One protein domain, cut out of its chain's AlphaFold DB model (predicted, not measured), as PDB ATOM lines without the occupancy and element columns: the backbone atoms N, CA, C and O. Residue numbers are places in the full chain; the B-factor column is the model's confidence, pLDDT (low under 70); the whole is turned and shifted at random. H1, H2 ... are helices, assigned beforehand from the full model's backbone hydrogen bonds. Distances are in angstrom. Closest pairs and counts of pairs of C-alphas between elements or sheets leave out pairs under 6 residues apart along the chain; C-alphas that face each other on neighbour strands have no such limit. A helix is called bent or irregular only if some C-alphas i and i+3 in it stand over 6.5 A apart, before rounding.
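This is residues 2 to 135 of the 140 residues of an uncharacterized protein of Proteobacteria bacterium (UniProt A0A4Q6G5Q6). Four long helices, H1, H2, H4 and the bent H5, make a bundle in which each runs opposite to the next, and short H3 lies across one end of it. H2 and H4 are side by side over much of their length, while H1 and H5 meet at one end and part towards H3, which leaves that side of the bundle open; one long link lies at the end away from H3, and another lies at the same end as H3. The printed part has 134 residues with five named helices, H1 to H5 in order along the chain, and no named strand; the class is all helix. The whole is compact, with a radius of gyration of the C-alphas of 16.0 A and spans of 47 by 31 by 22 A.

Find C-alpha 2 at (31.428, -32.488, -54.854); from there H1 runs through residues 2 to 18, 24.0 A from first to last C-alpha. After residues 19 to 32, look for C-alpha 33 at (27.327, -36.829, -27.017), where H2 begins; it takes residues 33 to 55 and is 32.8 A long. Residues 56 to 76 bring you to H3, residues 77 to 86, 14.1 A long. H4 follows as residues 88 to 111, the longest helix by residues, and measures 34.8 A. H5, residues 114 to 135, was assigned as one helix by its hydrogen bonds but is bent: C-alphas 122 and 125 are 6.8 A apart. Read it as two arms, H5a with residues 114 to 122, 11.9 A long, and H5b with residues 125 to 135, 15.4 A long, at a shallow tilt of 24 degrees. H5b ends at C-alpha 135, at (31.922, -43.044, -63.922).

H5 is the hub, touching three other helices. Start from H1, which touches H2 at a shallow tilt of 30 degrees, opposite ways; the two are a helical hairpin, and their closest C-alphas, of Ala 8 and Ala 42, are 4.9 A apart. With residues 12 to 16 alone H1 touches H5a, at a steep tilt of 48 degrees, and the closest C-alphas, of Gly 16 and Val 121, are 6.8 A apart. H1 and H5b are apart. Next, H2 touches H4 with 49 pairs of C-alphas within 8 A, opposite ways at a shallow tilt of 19 degrees; look at Glu 47 and Ala 99, whose C-alphas are the closest at 4.1 A. H2 and H5a are near each other. H4 and H5a form the other helical hairpin, at a shallow tilt of 26 degrees; residues 101 to 109 of H4 touch the arm, and the C-alphas of Ala 108 and Ala 117 are the closest at 5.2 A. Residues 91 to 98 of H4 touch H5b at a shallow tilt of 11 degrees, opposite ways, with the closest C-alphas, of Leu 94 and Cys 131, 5.9 A apart. H3 touches H5b and is about perpendicular to it, at 85 degrees; the closest C-alphas, of Val 80 and Tyr 135, are 5.4 A apart. H3 and H4 are close but not clearly touching, with C-alphas 84 and 91 the closest at 6.6 A. In H1, H2, H3, H4 and H5a every O i to N i+4 pair is within hydrogen-bond range; in H5b 5 of 7 are.

The two C-alphas farthest apart, of Ala 29 and Ala 86, are 47.3 A apart. The printed part has no cut. The links from H1 to H2, 14 residues, and from H2 to H3, 21 residues, are long; those from H3 to H4 and from H4 to H5 are tight. In the B-factor column the mean pLDDT of the printed part is 90.9, and residue 2 and residues 64 to 73 are under 70.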
ATOM      1  N   GLN A   2      30.188 -31.934 -55.428       69.19
ATOM      2  CA  GLN A   2      31.428 -32.488 -54.854       69.19
ATOM      3  C   GLN A   2      31.829 -31.909 -53.479       69.19
ATOM      4  O   GLN A   2      32.093 -32.664 -52.550       69.19
ATOM      5  N   GLY A   3      31.805 -30.580 -53.300       74.25
ATOM      6  CA  GLY A   3      32.227 -29.957 -52.033       74.25
ATOM      7  C   GLY A   3      31.387 -30.354 -50.809       74.25
ATOM      8  O   GLY A   3      31.932 -30.518 -49.718       74.25
ATOM      9  N   GLY A   4      30.076 -30.556 -50.984       79.56
ATOM     10  CA  GLY A   4      29.177 -30.975 -49.903       79.56
ATOM     11  C   GLY A   4      29.366 -32.444 -49.519       79.56
ATOM     12  O   GLY A   4      29.461 -32.757 -48.334       79.56
ATOM     13  N   ILE A   5      29.509 -33.322 -50.520       86.94
ATOM     14  CA  ILE A   5      29.794 -34.750 -50.323       86.94
ATOM     15  C   ILE A   5      31.139 -34.942 -49.616       86.94
ATOM     16  O   ILE A   5      31.185 -35.589 -48.572       86.94
ATOM     17  N   ASN A   6      32.208 -34.315 -50.119       85.62
ATOM     18  CA  ASN A   6      33.549 -34.458 -49.548       85.62
ATOM     19  C   ASN A   6      33.607 -33.970 -48.098       85.62
ATOM     20  O   ASN A   6      34.199 -34.629 -47.251       85.62
ATOM     21  N   THR A   7      32.970 -32.834 -47.794       89.81
ATOM     22  CA  THR A   7      32.920 -32.315 -46.418       89.81
ATOM     23  C   THR A   7      32.222 -33.306 -45.484       89.81
ATOM     24  O   THR A   7      32.725 -33.569 -44.397       89.81
ATOM     25  N   ALA A   8      31.091 -33.878 -45.906       92.06
ATOM     26  CA  ALA A   8      30.326 -34.804 -45.075       92.06
ATOM     27  C   ALA A   8      31.075 -36.119 -44.835       92.06
ATOM     28  O   ALA A   8      31.158 -36.581 -43.701       92.06
ATOM     29  N   VAL A   9      31.642 -36.703 -45.891       91.31
ATOM     30  CA  VAL A   9      32.368 -37.978 -45.813       91.31
ATOM     31  C   VAL A   9      33.645 -37.842 -44.986       91.31
ATOM     32  O   VAL A   9      33.895 -38.682 -44.127       91.31
ATOM     33  N   ASN A  10      34.412 -36.761 -45.166       92.94
ATOM     34  CA  ASN A  10      35.614 -36.526 -44.361       92.94
ATOM     35  C   ASN A  10      35.292 -36.439 -42.865       92.94
ATOM     36  O   ASN A  10      36.041 -36.965 -42.048       92.94
ATOM     37  N   GLU A  11      34.166 -35.818 -42.510       94.62
ATOM     38  CA  GLU A  11      33.706 -35.747 -41.125       94.62
ATOM     39  C   GLU A  11      33.272 -37.126 -40.592       94.62
ATOM     40  O   GLU A  11      33.612 -37.481 -39.463       94.62
ATOM     41  N   LEU A  12      32.578 -37.943 -41.400       93.25
ATOM     42  CA  LEU A  12      32.238 -39.327 -41.030       93.25
ATOM     43  C   LEU A  12      33.496 -40.164 -40.758       93.25
ATOM     44  O   LEU A  12      33.557 -40.861 -39.743       93.25
ATOM     45  N   TRP A  13      34.502 -40.078 -41.634       91.94
ATOM     46  CA  TRP A  13      35.767 -40.792 -41.470       91.94
ATOM     47  C   TRP A  13      36.583 -40.275 -40.283       91.94
ATOM     48  O   TRP A  13      37.139 -41.088 -39.549       91.94
ATOM     49  N   ASP A  14      36.639 -38.958 -40.049       95.19
ATOM     50  CA  ASP A  14      37.299 -38.382 -38.867       95.19
ATOM     51  C   ASP A  14      36.718 -38.979 -37.581       95.19
ATOM     52  O   ASP A  14      37.455 -39.476 -36.729       95.19
ATOM     53  N   ILE A  15      35.390 -39.004 -37.460       94.31
ATOM     54  CA  ILE A  15      34.716 -39.547 -36.278       94.31
ATOM     55  C   ILE A  15      34.949 -41.054 -36.161       94.31
ATOM     56  O   ILE A  15      35.324 -41.522 -35.087       94.31
ATOM     57  N   GLY A  16      34.753 -41.803 -37.251       90.69
ATOM     58  CA  GLY A  16      34.927 -43.254 -37.269       90.69
ATOM     59  C   GLY A  16      36.341 -43.677 -36.873       90.69
ATOM     60  O   GLY A  16      36.502 -44.559 -36.034       90.69
ATOM     61  N   ASN A  17      37.363 -42.998 -37.399       91.56
ATOM     62  CA  ASN A  17      38.764 -43.283 -37.090       91.56
ATOM     63  C   ASN A  17      39.134 -42.907 -35.647       91.56
ATOM     64  O   ASN A  17      39.809 -43.675 -34.968       91.56
ATOM     65  N   ASN A  18      38.664 -41.757 -35.149       93.25
ATOM     66  CA  ASN A  18      38.939 -41.298 -33.777       93.25
ATOM     67  C   ASN A  18      38.069 -41.973 -32.701       93.25
ATOM     68  O   ASN A  18      38.183 -41.641 -31.518       93.25
ATOM     69  N   ALA A  19      37.168 -42.864 -33.102       94.88
ATOM     70  CA  ALA A  19      36.385 -43.700 -32.206       94.88
ATOM     71  C   ALA A  19      36.564 -45.187 -32.528       94.88
ATOM     72  O   ALA A  19      35.752 -45.992 -32.089       94.88
ATOM     73  N   MET A  20      37.580 -45.568 -33.308       93.69
ATOM     74  CA  MET A  20      37.729 -46.948 -33.753       93.69
ATOM     75  C   MET A  20      38.120 -47.867 -32.590       93.69
ATOM     76  O   MET A  20      39.003 -47.542 -31.794       93.69
ATOM     77  N   SER A  21      37.464 -49.023 -32.498       90.50
ATOM     78  CA  SER A  21      37.843 -50.079 -31.556       90.50
ATOM     79  C   SER A  21      39.009 -50.920 -32.091       90.50
ATOM     80  O   SER A  21      39.243 -50.976 -33.299       90.50
ATOM     81  N   ASP A  22      39.691 -51.663 -31.214       88.69
ATOM     82  CA  ASP A  22      40.786 -52.571 -31.599       88.69
ATOM     83  C   ASP A  22      40.342 -53.683 -32.571       88.69
ATOM     84  O   ASP A  22      41.158 -54.251 -33.297       88.69
ATOM     85  N   SER A  23      39.045 -54.006 -32.595       83.56
ATOM     86  CA  SER A  23      38.449 -54.987 -33.510       83.56
ATOM     87  C   SER A  23      37.891 -54.374 -34.801       83.56
ATOM     88  O   SER A  23      37.295 -55.089 -35.604       83.56
ATOM     89  N   GLY A  24      38.066 -53.065 -35.002       84.44
ATOM     90  CA  GLY A  24      37.372 -52.287 -36.029       84.44
ATOM     91  C   GLY A  24      35.971 -51.841 -35.590       84.44
ATOM     92  O   GLY A  24      35.468 -52.240 -34.538       84.44
ATOM     93  N   GLY A  25      35.340 -50.967 -36.379       89.75
ATOM     94  CA  GLY A  25      34.059 -50.341 -36.021       89.75
ATOM     95  C   GLY A  25      34.182 -49.304 -34.897       89.75
ATOM     96  O   GLY A  25      35.280 -49.010 -34.429       89.75
ATOM     97  N   ILE A  26      33.052 -48.735 -34.473       95.31
ATOM     98  CA  ILE A  26      33.004 -47.651 -33.482       95.31
ATOM     99  C   ILE A  26      32.962 -48.228 -32.060       95.31
ATOM    100  O   ILE A  26      32.077 -49.008 -31.718       95.31
ATOM    101  N   ASP A  27      33.888 -47.791 -31.210       96.06
ATOM    102  CA  ASP A  27      33.903 -48.028 -29.772       96.06
ATOM    103  C   ASP A  27      32.947 -47.048 -29.058       96.06
ATOM    104  O   ASP A  27      33.210 -45.838 -29.014       96.06
ATOM    105  N   PRO A  28      31.847 -47.530 -28.446       94.56
ATOM    106  CA  PRO A  28      30.908 -46.663 -27.741       94.56
ATOM    107  C   PRO A  28      31.542 -45.925 -26.554       94.56
ATOM    108  O   PRO A  28      31.073 -44.841 -26.208       94.56
ATOM    109  N   ALA A  29      32.609 -46.455 -25.940       95.62
ATOM    110  CA  ALA A  29      33.302 -45.784 -24.839       95.62
ATOM    111  C   ALA A  29      34.063 -44.530 -25.301       95.62
ATOM    112  O   ALA A  29      34.323 -43.633 -24.497       95.62
ATOM    113  N   GLN A  30      34.386 -44.444 -26.595       95.56
ATOM    114  CA  GLN A  30      35.042 -43.291 -27.206       95.56
ATOM    115  C   GLN A  30      34.046 -42.286 -27.804       95.56
ATOM    116  O   GLN A  30      34.462 -41.204 -28.230       95.56
ATOM    117  N   MET A  31      32.748 -42.599 -27.805       97.12
ATOM    118  CA  MET A  31      31.686 -41.772 -28.379       97.12
ATOM    119  C   MET A  31      30.913 -40.998 -27.307       97.12
ATOM    120  O   MET A  31      29.933 -41.481 -26.733       97.12
ATOM    121  N   ASP A  32      31.326 -39.753 -27.073       96.50
ATOM    122  CA  ASP A  32      30.544 -38.803 -26.284       96.50
ATOM    123  C   ASP A  32      29.352 -38.229 -27.079       96.50
ATOM    124  O   ASP A  32      29.167 -38.472 -28.274       96.50
ATOM    125  N   GLU A  33      28.503 -37.453 -26.402       96.75
ATOM    126  CA  GLU A  33      27.327 -36.829 -27.017       96.75
ATOM    127  C   GLU A  33      27.674 -35.897 -28.186       96.75
ATOM    128  O   GLU A  33      26.926 -35.830 -29.166       96.75
ATOM    129  N   ALA A  34      28.815 -35.208 -28.113       96.44
ATOM    130  CA  ALA A  34      29.253 -34.312 -29.171       96.44
ATOM    131  C   ALA A  34      29.625 -35.101 -30.433       96.44
ATOM    132  O   ALA A  34      29.217 -34.719 -31.529       96.44
ATOM    133  N   LYS A  35      30.329 -36.230 -30.296       96.81
ATOM    134  CA  LYS A  35      30.656 -37.119 -31.420       96.81
ATOM    135  C   LYS A  35      29.415 -37.765 -32.023       96.81
ATOM    136  O   LYS A  35      29.308 -37.798 -33.244       96.81
ATOM    137  N   TRP A  36      28.447 -38.195 -31.210       98.06
ATOM    138  CA  TRP A  36      27.164 -38.690 -31.728       98.06
ATOM    139  C   TRP A  36      26.419 -37.631 -32.541       98.06
ATOM    140  O   TRP A  36      25.962 -37.908 -33.648       98.06
ATOM    141  N   THR A  37      26.362 -36.401 -32.029       98.12
ATOM    142  CA  THR A  37      25.714 -35.278 -32.720       98.12
ATOM    143  C   THR A  37      26.433 -34.932 -34.027       98.12
ATOM    144  O   THR A  37      25.785 -34.697 -35.049       98.12
ATOM    145  N   ARG A  38      27.774 -34.923 -34.024       97.88
ATOM    146  CA  ARG A  38      28.581 -34.701 -35.236       97.88
ATOM    147  C   ARG A  38      28.345 -35.805 -36.268       97.88
ATOM    148  O   ARG A  38      28.138 -35.486 -37.436       97.88
ATOM    149  N   LEU A  39      28.287 -37.068 -35.837       98.06
ATOM    150  CA  LEU A  39      28.041 -38.213 -36.713       98.06
ATOM    151  C   LEU A  39      26.654 -38.132 -37.364       98.06
ATOM    152  O   LEU A  39      26.542 -38.261 -38.581       98.06
ATOM    153  N   GLU A  40      25.611 -37.846 -36.577       98.50
ATOM    154  CA  GLU A  40      24.248 -37.631 -37.088       98.50
ATOM    155  C   GLU A  40      24.207 -36.471 -38.092       98.50
ATOM    156  O   GLU A  40      23.612 -36.592 -39.166       98.50
ATOM    157  N   THR A  41      24.868 -35.356 -37.771       98.00
ATOM    158  CA  THR A  41      24.894 -34.157 -38.620       98.00
ATOM    159  C   THR A  41      25.587 -34.429 -39.952       98.00
ATOM    160  O   THR A  41      25.041 -34.104 -41.008       98.00
ATOM    161  N   ALA A  42      26.767 -35.051 -39.920       97.81
ATOM    162  CA  ALA A  42      27.531 -35.391 -41.115       97.81
ATOM    163  C   ALA A  42      26.765 -36.374 -42.008       97.81
ATOM    164  O   ALA A  42      26.630 -36.143 -43.209       97.81
ATOM    165  N   ALA A  43      26.176 -37.416 -41.417       98.25
ATOM    166  CA  ALA A  43      25.368 -38.393 -42.140       98.25
ATOM    167  C   ALA A  43      24.113 -37.763 -42.771       98.25
ATOM    168  O   ALA A  43      23.799 -38.029 -43.930       98.25
ATOM    169  N   THR A  44      23.435 -36.866 -42.051       98.38
ATOM    170  CA  THR A  44      22.269 -36.130 -42.571       98.38
ATOM    171  C   THR A  44      22.657 -35.204 -43.727       98.38
ATOM    172  O   THR A  44      21.933 -35.094 -44.717       98.38
ATOM    173  N   MET A  45      23.818 -34.547 -43.635       97.38
ATOM    174  CA  MET A  45      24.341 -33.720 -44.722       97.38
ATOM    175  C   MET A  45      24.677 -34.567 -45.954       97.38
ATOM    176  O   MET A  45      24.293 -34.197 -47.064       97.38
ATOM    177  N   LEU A  46      25.335 -35.716 -45.766       97.38
ATOM    178  CA  LEU A  46      25.651 -36.639 -46.854       97.38
ATOM    179  C   LEU A  46      24.381 -37.176 -47.524       97.38
ATOM    180  O   LEU A  46      24.312 -37.219 -48.754       97.38
ATOM    181  N   GLU A  47      23.356 -37.513 -46.735       98.19
ATOM    182  CA  GLU A  47      22.043 -37.887 -47.258       98.19
ATOM    183  C   GLU A  47      21.468 -36.775 -48.139       98.19
ATOM    184  O   GLU A  47      21.072 -37.031 -49.280       98.19
ATOM    185  N   ALA A  48      21.421 -35.545 -47.626       97.00
ATOM    186  CA  ALA A  48      20.817 -34.418 -48.321       97.00
ATOM    187  C   ALA A  48      21.537 -34.099 -49.640       97.00
ATOM    188  O   ALA A  48      20.886 -33.896 -50.665       97.00
ATOM    189  N   GLU A  49      22.870 -34.082 -49.642       95.31
ATOM    190  CA  GLU A  49      23.658 -33.844 -50.855       95.31
ATOM    191  C   GLU A  49      23.507 -34.986 -51.868       95.31
ATOM    192  O   GLU A  49      23.327 -34.738 -53.062       95.31
ATOM    193  N   SER A  50      23.478 -36.236 -51.405       96.25
ATOM    194  CA  SER A  50      23.267 -37.402 -52.274       96.25
ATOM    195  C   SER A  50      21.866 -37.418 -52.886       96.25
ATOM    196  O   SER A  50      21.697 -37.720 -54.068       96.25
ATOM    197  N   ARG A  51      20.852 -37.003 -52.120       97.56
ATOM    198  CA  ARG A  51      19.476 -36.858 -52.606       97.56
ATOM    199  C   ARG A  51      19.361 -35.769 -53.670       97.56
ATOM    200  O   ARG A  51      18.732 -36.001 -54.700       97.56
ATOM    201  N   LYS A  52      20.040 -34.630 -53.486       95.12
ATOM    202  CA  LYS A  52      20.131 -33.585 -54.523       95.12
ATOM    203  C   LYS A  52      20.711 -34.141 -55.822       95.12
ATOM    204  O   LYS A  52      20.169 -33.848 -56.881       95.12
ATOM    205  N   MET A  53      21.768 -34.958 -55.756       94.06
ATOM    206  CA  MET A  53      22.344 -35.599 -56.949       94.06
ATOM    207  C   MET A  53      21.356 -36.559 -57.624       94.06
ATOM    208  O   MET A  53      21.196 -36.523 -58.843       94.06
ATOM    209  N   ALA A  54      20.647 -37.377 -56.843       96.56
ATOM    210  CA  ALA A  54      19.645 -38.302 -57.368       96.56
ATOM    211  C   ALA A  54      18.493 -37.578 -58.092       96.56
ATOM    212  O   ALA A  54      18.033 -38.022 -59.147       96.56
ATOM    213  N   GLU A  55      18.061 -36.431 -57.566       96.56
ATOM    214  CA  GLU A  55      16.899 -35.672 -58.048       96.56
ATOM    215  C   GLU A  55      17.250 -34.573 -59.075       96.56
ATOM    216  O   GLU A  55      16.356 -33.990 -59.689       96.56
ATOM    217  N   ALA A  56      18.536 -34.284 -59.300       94.06
ATOM    218  CA  ALA A  56      18.991 -33.163 -60.129       94.06
ATOM    219  C   ALA A  56      18.532 -33.272 -61.589       94.06
ATOM    220  O   ALA A  56      18.985 -34.161 -62.288       94.06
ATOM    221  N   GLN A  57      17.725 -32.354 -62.124       91.31
ATOM    222  CA  GLN A  57      17.253 -32.457 -63.520       91.31
ATOM    223  C   GLN A  57      18.385 -32.536 -64.560       91.31
ATOM    224  O   GLN A  57      18.261 -33.255 -65.548       91.31
ATOM    225  N   VAL A  58      19.495 -31.846 -64.300       90.19
ATOM    226  CA  VAL A  58      20.719 -31.876 -65.107       90.19
ATOM    227  C   VAL A  58      21.881 -32.258 -64.195       90.19
ATOM    228  O   VAL A  58      21.988 -31.726 -63.088       90.19
ATOM    229  N   ILE A  59      22.729 -33.185 -64.645       91.38
ATOM    230  CA  ILE A  59      23.909 -33.642 -63.906       91.38
ATOM    231  C   ILE A  59      25.148 -33.091 -64.607       91.38
ATOM    232  O   ILE A  59      25.338 -33.311 -65.801       91.38
ATOM    233  N   HIS A  60      25.983 -32.391 -63.845       88.31
ATOM    234  CA  HIS A  60      27.285 -31.918 -64.293       88.31
ATOM    235  C   HIS A  60      28.378 -32.586 -63.461       88.31
ATOM    236  O   HIS A  60      28.343 -32.488 -62.233       88.31
ATOM    237  N   ALA A  61      29.334 -33.246 -64.117       85.44
ATOM    238  CA  ALA A  61      30.474 -33.884 -63.459       85.44
ATOM    239  C   ALA A  61      31.345 -32.865 -62.701       85.44
ATOM    240  O   ALA A  61      31.825 -33.153 -61.607       85.44
ATOM    241  N   ALA A  62      31.477 -31.651 -63.244       80.00
ATOM    242  CA  ALA A  62      32.179 -30.524 -62.635       80.00
ATOM    243  C   ALA A  62      31.497 -29.191 -62.981       80.00
ATOM    244  O   ALA A  62      30.682 -29.115 -63.907       80.00
ATOM    245  N   LEU A  63      31.817 -28.123 -62.240       72.62
ATOM    246  CA  LEU A  63      31.394 -26.778 -62.633       72.62
ATOM    247  C   LEU A  63      32.113 -26.348 -63.924       72.62
ATOM    248  O   LEU A  63      33.257 -26.746 -64.156       72.62
ATOM    249  N   PRO A  64      31.494 -25.493 -64.760       65.56
ATOM    250  CA  PRO A  64      32.173 -24.933 -65.922       65.56
ATOM    251  C   PRO A  64      33.490 -24.249 -65.522       65.56
ATOM    252  O   PRO A  64      33.484 -23.299 -64.741       65.56
ATOM    253  N   GLY A  65      34.612 -24.722 -66.067       64.44
ATOM    254  CA  GLY A  65      35.952 -24.199 -65.772       64.44
ATOM    255  C   GLY A  65      36.704 -24.912 -64.639       64.44
ATOM    256  O   GLY A  65      37.885 -24.630 -64.451       64.44
ATOM    257  N   GLU A  66      36.078 -25.860 -63.935       66.00
ATOM    258  CA  GLU A  66      36.767 -26.793 -63.035       66.00
ATOM    259  C   GLU A  66      37.213 -28.019 -63.850       66.00
ATOM    260  O   GLU A  66      36.477 -28.983 -64.041       66.00
ATOM    261  N   GLY A  67      38.407 -27.921 -64.441       58.00
ATOM    262  CA  GLY A  67      38.984 -28.964 -65.290       58.00
ATOM    263  C   GLY A  67      39.759 -30.010 -64.493       58.00
ATOM    264  O   GLY A  67      40.519 -29.643 -63.604       58.00
ATOM    265  N   SER A  68      39.549 -31.273 -64.884       53.16
ATOM    266  CA  SER A  68      40.347 -32.493 -64.670       53.16
ATOM    267  C   SER A  68      41.015 -32.663 -63.306       53.16
ATOM    268  O   SER A  68      41.876 -31.880 -62.914       53.16
ATOM    269  N   ALA A  69      40.714 -33.771 -62.624       55.12
ATOM    270  CA  ALA A  69      41.555 -34.229 -61.523       55.12
ATOM    271  C   ALA A  69      43.027 -34.204 -61.980       55.12
ATOM    272  O   ALA A  69      43.393 -34.812 -62.981       55.12
ATOM    273  N   VAL A  70      43.858 -33.431 -61.275       54.28
ATOM    274  CA  VAL A  70      45.269 -33.172 -61.631       54.28
ATOM    275  C   VAL A  70      46.153 -34.390 -61.310       54.28
ATOM    276  O   VAL A  70      47.380 -34.329 -61.382       54.28
ATOM    277  N   GLU A  71      45.538 -35.510 -60.933       61.06
ATOM    278  CA  GLU A  71      46.232 -36.730 -60.555       61.06
ATOM    279  C   GLU A  71      46.540 -37.588 -61.790       61.06
ATOM    280  O   GLU A  71      45.647 -37.864 -62.596       61.06
ATOM    281  N   PRO A  72      47.800 -38.025 -61.969       62.12
ATOM    282  CA  PRO A  72      48.170 -38.922 -63.055       62.12
ATOM    283  C   PRO A  72      47.310 -40.193 -63.047       62.12
ATOM    284  O   PRO A  72      47.341 -40.952 -62.084       62.12
ATOM    285  N   GLY A  73      46.572 -40.434 -64.135       66.31
ATOM    286  CA  GLY A  73      45.695 -41.602 -64.290       66.31
ATOM    287  C   GLY A  73      44.214 -41.344 -63.999       66.31
ATOM    288  O   GLY A  73      43.397 -42.214 -64.282       66.31
ATOM    289  N   ALA A  74      43.842 -40.164 -63.496       71.25
ATOM    290  CA  ALA A  74      42.438 -39.802 -63.342       71.25
ATOM    291  C   ALA A  74      41.804 -39.401 -64.686       71.25
ATOM    292  O   ALA A  74      42.427 -38.723 -65.509       71.25
ATOM    293  N   TYR A  75      40.546 -39.793 -64.893       76.94
ATOM    294  CA  TYR A  75      39.766 -39.395 -66.063       76.94
ATOM    295  C   TYR A  75      39.507 -37.885 -66.067       76.94
ATOM    296  O   TYR A  75      39.351 -37.250 -65.015       76.94
ATOM    297  N   SER A  76      39.437 -37.294 -67.263       83.12
ATOM    298  CA  SER A  76      39.036 -35.895 -67.381       83.12
ATOM    299  C   SER A  76      37.568 -35.735 -66.968       83.12
ATOM    300  O   SER A  76      36.767 -36.662 -67.088       83.12
ATOM    301  N   MET A  77      37.175 -34.548 -66.499       84.56
ATOM    302  CA  MET A  77      35.764 -34.301 -66.152       84.56
ATOM    303  C   MET A  77      34.839 -34.353 -67.380       84.56
ATOM    304  O   MET A  77      33.645 -34.597 -67.232       84.56
ATOM    305  N   GLU A  78      35.386 -34.171 -68.583       85.75
ATOM    306  CA  GLU A  78      34.678 -34.349 -69.856       85.75
ATOM    307  C   GLU A  78      34.396 -35.835 -70.134       85.75
ATOM    308  O   GLU A  78      33.290 -36.187 -70.556       85.75
ATOM    309  N   ASP A  79      35.345 -36.722 -69.817       87.31
ATOM    310  CA  ASP A  79      35.139 -38.172 -69.904       87.31
ATOM    311  C   ASP A  79      34.111 -38.636 -68.868       87.31
ATOM    312  O   ASP A  79      33.150 -39.323 -69.216       87.31
ATOM    313  N   VAL A  80      34.241 -38.188 -67.612       89.12
ATOM    314  CA  VAL A  80      33.252 -38.474 -66.559       89.12
ATOM    315  C   VAL A  80      31.857 -38.009 -66.983       89.12
ATOM    316  O   VAL A  80      30.888 -38.760 -66.850       89.12
ATOM    317  N   GLN A  81      31.742 -36.801 -67.545       91.38
ATOM    318  CA  GLN A  81      30.475 -36.302 -68.078       91.38
ATOM    319  C   GLN A  81      29.929 -37.218 -69.179       91.38
ATOM    320  O   GLN A  81      28.747 -37.546 -69.153       91.38
ATOM    321  N   THR A  82      30.778 -37.689 -70.094       91.50
ATOM    322  CA  THR A  82      30.380 -38.610 -71.170       91.50
ATOM    323  C   THR A  82      29.819 -39.923 -70.615       91.50
ATOM    324  O   THR A  82      28.788 -40.403 -71.092       91.50
ATOM    325  N   TYR A  83      30.438 -40.494 -69.577       92.62
ATOM    326  CA  TYR A  83      29.927 -41.706 -68.930       92.62
ATOM    327  C   TYR A  83      28.601 -41.466 -68.199       92.62
ATOM    328  O   TYR A  83      27.702 -42.309 -68.264       92.62
ATOM    329  N   ILE A  84      28.450 -40.320 -67.527       94.12
ATOM    330  CA  ILE A  84      27.189 -39.933 -66.878       94.12
ATOM    331  C   ILE A  84      26.083 -39.752 -67.922       94.12
ATOM    332  O   ILE A  84      24.983 -40.265 -67.727       94.12
ATOM    333  N   ASP A  85      26.362 -39.073 -69.034       94.69
ATOM    334  CA  ASP A  85      25.389 -38.812 -70.100       94.69
ATOM    335  C   ASP A  85      24.937 -40.101 -70.804       94.69
ATOM    336  O   ASP A  85      23.794 -40.191 -71.262       94.69
ATOM    337  N   ALA A  86      25.801 -41.121 -70.854       95.50
ATOM    338  CA  ALA A  86      25.475 -42.431 -71.412       95.50
ATOM    339  C   ALA A  86      24.477 -43.230 -70.550       95.50
ATOM    340  O   ALA A  86      23.691 -44.011 -71.090       95.50
ATOM    341  N   ASP A  87      24.488 -43.051 -69.225       95.94
ATOM    342  CA  ASP A  87      23.566 -43.723 -68.298       95.94
ATOM    343  C   ASP A  87      23.273 -42.862 -67.051       95.94
ATOM    344  O   ASP A  87      23.714 -43.175 -65.934       95.94
ATOM    345  N   PRO A  88      22.503 -41.768 -67.210       96.00
ATOM    346  CA  PRO A  88      22.224 -40.845 -66.114       96.00
ATOM    347  C   PRO A  88      21.262 -41.455 -65.094       96.00
ATOM    348  O   PRO A  88      21.237 -41.046 -63.935       96.00
ATOM    349  N   GLN A  89      20.456 -42.446 -65.491       96.81
ATOM    350  CA  GLN A  89      19.532 -43.112 -64.579       96.81
ATOM    351  C   GLN A  89      20.279 -43.984 -63.566       96.81
ATOM    352  O   GLN A  89      19.920 -43.964 -62.386       96.81
ATOM    353  N   ALA A  90      21.323 -44.712 -63.979       96.44
ATOM    354  CA  ALA A  90      22.150 -45.450 -63.030       96.44
ATOM    355  C   ALA A  90      22.877 -44.515 -62.051       96.44
ATOM    356  O   ALA A  90      22.927 -44.828 -60.862       96.44
ATOM    357  N   PHE A  91      23.330 -43.338 -62.497       96.62
ATOM    358  CA  PHE A  91      23.973 -42.350 -61.624       96.62
ATOM    359  C   PHE A  91      23.017 -41.932 -60.507       96.62
ATOM    360  O   PHE A  91      23.368 -41.942 -59.328       96.62
ATOM    361  N   ARG A  92      21.759 -41.647 -60.862       97.12
ATOM    362  CA  ARG A  92      20.711 -41.301 -59.892       97.12
ATOM    363  C   ARG A  92      20.424 -42.417 -58.906       97.12
ATOM    364  O   ARG A  92      20.209 -42.137 -57.732       97.12
ATOM    365  N   LEU A  93      20.394 -43.663 -59.374       97.69
ATOM    366  CA  LEU A  93      20.157 -44.822 -58.514       97.69
ATOM    367  C   LEU A  93      21.299 -45.010 -57.511       97.69
ATOM    368  O   LEU A  93      21.034 -45.230 -56.333       97.69
ATOM    369  N   LEU A  94      22.547 -44.857 -57.953       97.69
ATOM    370  CA  LEU A  94      23.731 -44.919 -57.093       97.69
ATOM    371  C   LEU A  94      23.748 -43.765 -56.077       97.69
ATOM    372  O   LEU A  94      23.952 -43.991 -54.886       97.69
ATOM    373  N   ALA A  95      23.417 -42.544 -56.505       96.81
ATOM    374  CA  ALA A  95      23.263 -41.401 -55.607       96.81
ATOM    375  C   ALA A  95      22.127 -41.605 -54.583       96.81
ATOM    376  O   ALA A  95      22.285 -41.305 -53.400       96.81
ATOM    377  N   ALA A  96      20.990 -42.171 -54.995       98.19
ATOM    378  CA  ALA A  96      19.887 -42.501 -54.092       98.19
ATOM    379  C   ALA A  96      20.258 -43.617 -53.099       98.19
ATOM    380  O   ALA A  96      19.810 -43.593 -51.947       98.19
ATOM    381  N   ALA A  97      21.089 -44.576 -53.519       97.88
ATOM    382  CA  ALA A  97      21.635 -45.603 -52.642       97.88
ATOM    383  C   ALA A  97      22.542 -44.983 -51.568       97.88
ATOM    384  O   ALA A  97      22.341 -45.271 -50.389       97.88
ATOM    385  N   MET A  98      23.435 -44.056 -51.940       97.69
ATOM    386  CA  MET A  98      24.241 -43.294 -50.975       97.69
ATOM    387  C   MET A  98      23.372 -42.475 -50.016       97.69
ATOM    388  O   MET A  98      23.609 -42.487 -48.806       97.69
ATOM    389  N   ALA A  99      22.320 -41.818 -50.518       98.19
ATOM    390  CA  ALA A  99      21.385 -41.081 -49.669       98.19
ATOM    391  C   ALA A  99      20.717 -42.002 -48.636       98.19
ATOM    392  O   ALA A  99      20.683 -41.701 -47.444       98.19
ATOM    393  N   THR A 100      20.241 -43.164 -49.085       98.50
ATOM    394  CA  THR A 100      19.610 -44.170 -48.220       98.50
ATOM    395  C   THR A 100      20.589 -44.719 -47.184       98.50
ATOM    396  O   THR A 100      20.224 -44.876 -46.021       98.50
ATOM    397  N   HIS A 101      21.828 -45.008 -47.589       98.50
ATOM    398  CA  HIS A 101      22.884 -45.491 -46.699       98.50
ATOM    399  C   HIS A 101      23.214 -44.472 -45.609       98.50
ATOM    400  O   HIS A 101      23.197 -44.788 -44.422       98.50
ATOM    401  N   SER A 102      23.395 -43.216 -46.008       98.31
ATOM    402  CA  SER A 102      23.693 -42.106 -45.102       98.31
ATOM    403  C   SER A 102      22.562 -41.855 -44.105       98.31
ATOM    404  O   SER A 102      22.817 -41.668 -42.918       98.31
ATOM    405  N   GLY A 103      21.303 -41.966 -44.540       98.56
ATOM    406  CA  GLY A 103      20.150 -41.884 -43.641       98.56
ATOM    407  C   GLY A 103      20.136 -42.986 -42.572       98.56
ATOM    408  O   GLY A 103      19.742 -42.739 -41.430       98.56
ATOM    409  N   LYS A 104      20.627 -44.195 -42.887       98.69
ATOM    410  CA  LYS A 104      20.789 -45.267 -41.886       98.69
ATOM    411  C   LYS A 104      21.879 -44.933 -40.869       98.69
ATOM    412  O   LYS A 104      21.670 -45.178 -39.683       98.69
ATOM    413  N   ILE A 105      22.995 -44.339 -41.303       98.50
ATOM    414  CA  ILE A 105      24.053 -43.866 -40.392       98.50
ATOM    415  C   ILE A 105      23.481 -42.804 -39.449       98.50
ATOM    416  O   ILE A 105      23.660 -42.908 -38.238       98.50
ATOM    417  N   ALA A 106      22.735 -41.827 -39.977       98.62
ATOM    418  CA  ALA A 106      22.109 -40.782 -39.168       98.62
ATOM    419  C   ALA A 106      21.145 -41.372 -38.124       98.62
ATOM    420  O   ALA A 106      21.183 -40.994 -36.952       98.62
ATOM    421  N   ALA A 107      20.322 -42.350 -38.519       98.75
ATOM    422  CA  ALA A 107      19.412 -43.038 -37.607       98.75
ATOM    423  C   ALA A 107      20.153 -43.827 -36.510       98.75
ATOM    424  O   ALA A 107      19.767 -43.744 -35.341       98.75
ATOM    425  N   ALA A 108      21.225 -44.547 -36.859       98.50
ATOM    426  CA  ALA A 108      22.054 -45.276 -35.898       98.50
ATOM    427  C   ALA A 108      22.766 -44.323 -34.925       98.50
ATOM    428  O   ALA A 108      22.748 -44.548 -33.715       98.50
ATOM    429  N   ALA A 109      23.309 -43.211 -35.431       98.19
ATOM    430  CA  ALA A 109      23.953 -42.179 -34.626       98.19
ATOM    431  C   ALA A 109      22.981 -41.551 -33.619       98.19
ATOM    432  O   ALA A 109      23.281 -41.463 -32.427       98.19
ATOM    433  N   LYS A 110      21.771 -41.207 -34.073       98.31
ATOM    434  CA  LYS A 110      20.695 -40.697 -33.217       98.31
ATOM    435  C   LYS A 110      20.273 -41.705 -32.144       98.31
ATOM    436  O   LYS A 110      19.971 -41.322 -31.015       98.31
ATOM    437  N   GLY A 111      20.253 -42.991 -32.495       98.12
ATOM    438  CA  GLY A 111      19.988 -44.099 -31.575       98.12
ATOM    439  C   GLY A 111      21.161 -44.464 -30.660       98.12
ATOM    440  O   GLY A 111      20.971 -45.278 -29.758       98.12
ATOM    441  N   ARG A 112      22.347 -43.869 -30.865       97.69
ATOM    442  CA  ARG A 112      23.620 -44.239 -30.216       97.69
ATOM    443  C   ARG A 112      23.959 -45.728 -30.364       97.69
ATOM    444  O   ARG A 112      24.513 -46.348 -29.459       97.69
ATOM    445  N   ASP A 113      23.610 -46.298 -31.511       97.94
ATOM    446  CA  ASP A 113      23.885 -47.688 -31.857       97.94
ATOM    447  C   ASP A 113      25.278 -47.791 -32.492       97.94
ATOM    448  O   ASP A 113      25.440 -47.623 -33.700       97.94
ATOM    449  N   ALA A 114      26.299 -48.006 -31.659       96.44
ATOM    450  CA  ALA A 114      27.695 -48.060 -32.098       96.44
ATOM    451  C   ALA A 114      28.012 -49.243 -33.013       96.44
ATOM    452  O   ALA A 114      28.827 -49.094 -33.924       96.44
ATOM    453  N   GLU A 115      27.344 -50.378 -32.819       95.62
ATOM    454  CA  GLU A 115      27.524 -51.552 -33.670       95.62
ATOM    455  C   GLU A 115      27.027 -51.251 -35.087       95.62
ATOM    456  O   GLU A 115      27.799 -51.316 -36.047       95.62
ATOM    457  N   THR A 116      25.772 -50.810 -35.215       97.44
ATOM    458  CA  THR A 116      25.190 -50.478 -36.520       97.44
ATOM    459  C   THR A 116      25.894 -49.283 -37.162       97.44
ATOM    460  O   THR A 116      26.194 -49.314 -38.354       97.44
ATOM    461  N   ALA A 117      26.194 -48.228 -36.396       96.81
ATOM    462  CA  ALA A 117      26.878 -47.051 -36.924       96.81
ATOM    463  C   ALA A 117      28.286 -47.393 -37.432       96.81
ATOM    464  O   ALA A 117      28.659 -46.946 -38.514       96.81
ATOM    465  N   GLY A 118      29.049 -48.204 -36.692       94.88
ATOM    466  CA  GLY A 118      30.397 -48.605 -37.086       94.88
ATOM    467  C   GLY A 118      30.421 -49.432 -38.368       94.88
ATOM    468  O   GLY A 118      31.230 -49.152 -39.250       94.88
ATOM    469  N   LEU A 119      29.504 -50.398 -38.497       95.19
ATOM    470  CA  LEU A 119      29.347 -51.186 -39.723       95.19
ATOM    471  C   LEU A 119      29.018 -50.289 -40.921       95.19
ATOM    472  O   LEU A 119      29.720 -50.314 -41.928       95.19
ATOM    473  N   LEU A 120      27.998 -49.437 -40.789       97.00
ATOM    474  CA  LEU A 120      27.553 -48.580 -41.886       97.00
ATOM    475  C   LEU A 120      28.607 -47.537 -42.285       97.00
ATOM    476  O   LEU A 120      28.755 -47.266 -43.474       97.00
ATOM    477  N   VAL A 121      29.346 -46.959 -41.332       95.19
ATOM    478  CA  VAL A 121      30.457 -46.038 -41.635       95.19
ATOM    479  C   VAL A 121      31.562 -46.762 -42.406       95.19
ATOM    480  O   VAL A 121      32.051 -46.220 -43.392       95.19
ATOM    481  N   GLY A 122      31.907 -47.998 -42.027       92.31
ATOM    482  CA  GLY A 122      32.885 -48.810 -42.761       92.31
ATOM    483  C   GLY A 122      32.439 -49.206 -44.176       92.31
ATOM    484  O   GLY A 122      33.271 -49.430 -45.049       92.31
ATOM    485  N   GLU A 123      31.131 -49.262 -44.430       94.81
ATOM    486  CA  GLU A 123      30.562 -49.566 -45.750       94.81
ATOM    487  C   GLU A 123      30.512 -48.352 -46.695       94.81
ATOM    488  O   GLU A 123      30.323 -48.537 -47.900       94.81
ATOM    489  N   VAL A 124      30.695 -47.118 -46.197       93.81
ATOM    490  CA  VAL A 124      30.618 -45.891 -47.020       93.81
ATOM    491  C   VAL A 124      31.556 -45.967 -48.224       93.81
ATOM    492  O   VAL A 124      31.140 -45.633 -49.335       93.81
ATOM    493  N   ASP A 125      32.774 -46.478 -48.035       91.50
ATOM    494  CA  ASP A 125      33.782 -46.606 -49.091       91.50
ATOM    495  C   ASP A 125      33.280 -47.471 -50.252       91.50
ATOM    496  O   ASP A 125      33.459 -47.113 -51.412       91.50
ATOM    497  N   GLN A 126      32.573 -48.566 -49.958       92.88
ATOM    498  CA  GLN A 126      32.016 -49.449 -50.986       92.88
ATOM    499  C   GLN A 126      30.873 -48.784 -51.758       92.88
ATOM    500  O   GLN A 126      30.715 -49.008 -52.959       92.88
ATOM    501  N   VAL A 127      30.071 -47.949 -51.091       94.31
ATOM    502  CA  VAL A 127      28.987 -47.203 -51.748       94.31
ATOM    503  C   VAL A 127      29.554 -46.088 -52.635       94.31
ATOM    504  O   VAL A 127      29.054 -45.879 -53.742       94.31
ATOM    505  N   CYS A 128      30.617 -45.409 -52.189       92.69
ATOM    506  CA  CYS A 128      31.383 -44.465 -53.008       92.69
ATOM    507  C   CYS A 128      31.981 -45.167 -54.237       92.69
ATOM    508  O   CYS A 128      31.781 -44.718 -55.369       92.69
ATOM    509  N   GLU A 129      32.646 -46.300 -54.013       92.62
ATOM    510  CA  GLU A 129      33.298 -47.116 -55.038       92.62
ATOM    511  C   GLU A 129      32.312 -47.566 -56.120       92.62
ATOM    512  O   GLU A 129      32.605 -47.447 -57.303       92.62
ATOM    513  N   ALA A 130      31.104 -47.999 -55.751       93.19
ATOM    514  CA  ALA A 130      30.094 -48.428 -56.720       93.19
ATOM    515  C   ALA A 130      29.730 -47.335 -57.743       93.19
ATOM    516  O   ALA A 130      29.413 -47.638 -58.896       93.19
ATOM    517  N   CYS A 131      29.766 -46.063 -57.333       92.94
ATOM    518  CA  CYS A 131      29.557 -44.937 -58.237       92.94
ATOM    519  C   CYS A 131      30.826 -44.616 -59.029       92.94
ATOM    520  O   CYS A 131      30.794 -44.515 -60.259       92.94
ATOM    521  N   HIS A 132      31.956 -44.486 -58.339       91.94
ATOM    522  CA  HIS A 132      33.205 -44.083 -58.967       91.94
ATOM    523  C   HIS A 132      33.739 -45.122 -59.969       91.94
ATOM    524  O   HIS A 132      34.147 -44.741 -61.064       91.94
ATOM    525  N   ALA A 133      33.609 -46.419 -59.688       91.50
ATOM    526  CA  ALA A 133      33.976 -47.493 -60.610       91.50
ATOM    527  C   ALA A 133      33.163 -47.483 -61.911       91.50
ATOM    528  O   ALA A 133      33.589 -48.058 -62.902       91.50
ATOM    529  N   LYS A 134      31.986 -46.844 -61.944       91.75
ATOM    530  CA  LYS A 134      31.186 -46.728 -63.172       91.75
ATOM    531  C   LYS A 134      31.496 -45.461 -63.972       91.75
ATOM    532  O   LYS A 134      31.346 -45.476 -65.189       91.75
ATOM    533  N   TYR A 135      31.879 -44.375 -63.301       90.81
ATOM    534  CA  TYR A 135      31.922 -43.044 -63.922       90.81
ATOM    535  C   TYR A 135      33.276 -42.334 -63.823       90.81
ATOM    536  O   TYR A 135      33.608 -41.574 -64.724       90.81
TER     537      TYR A 135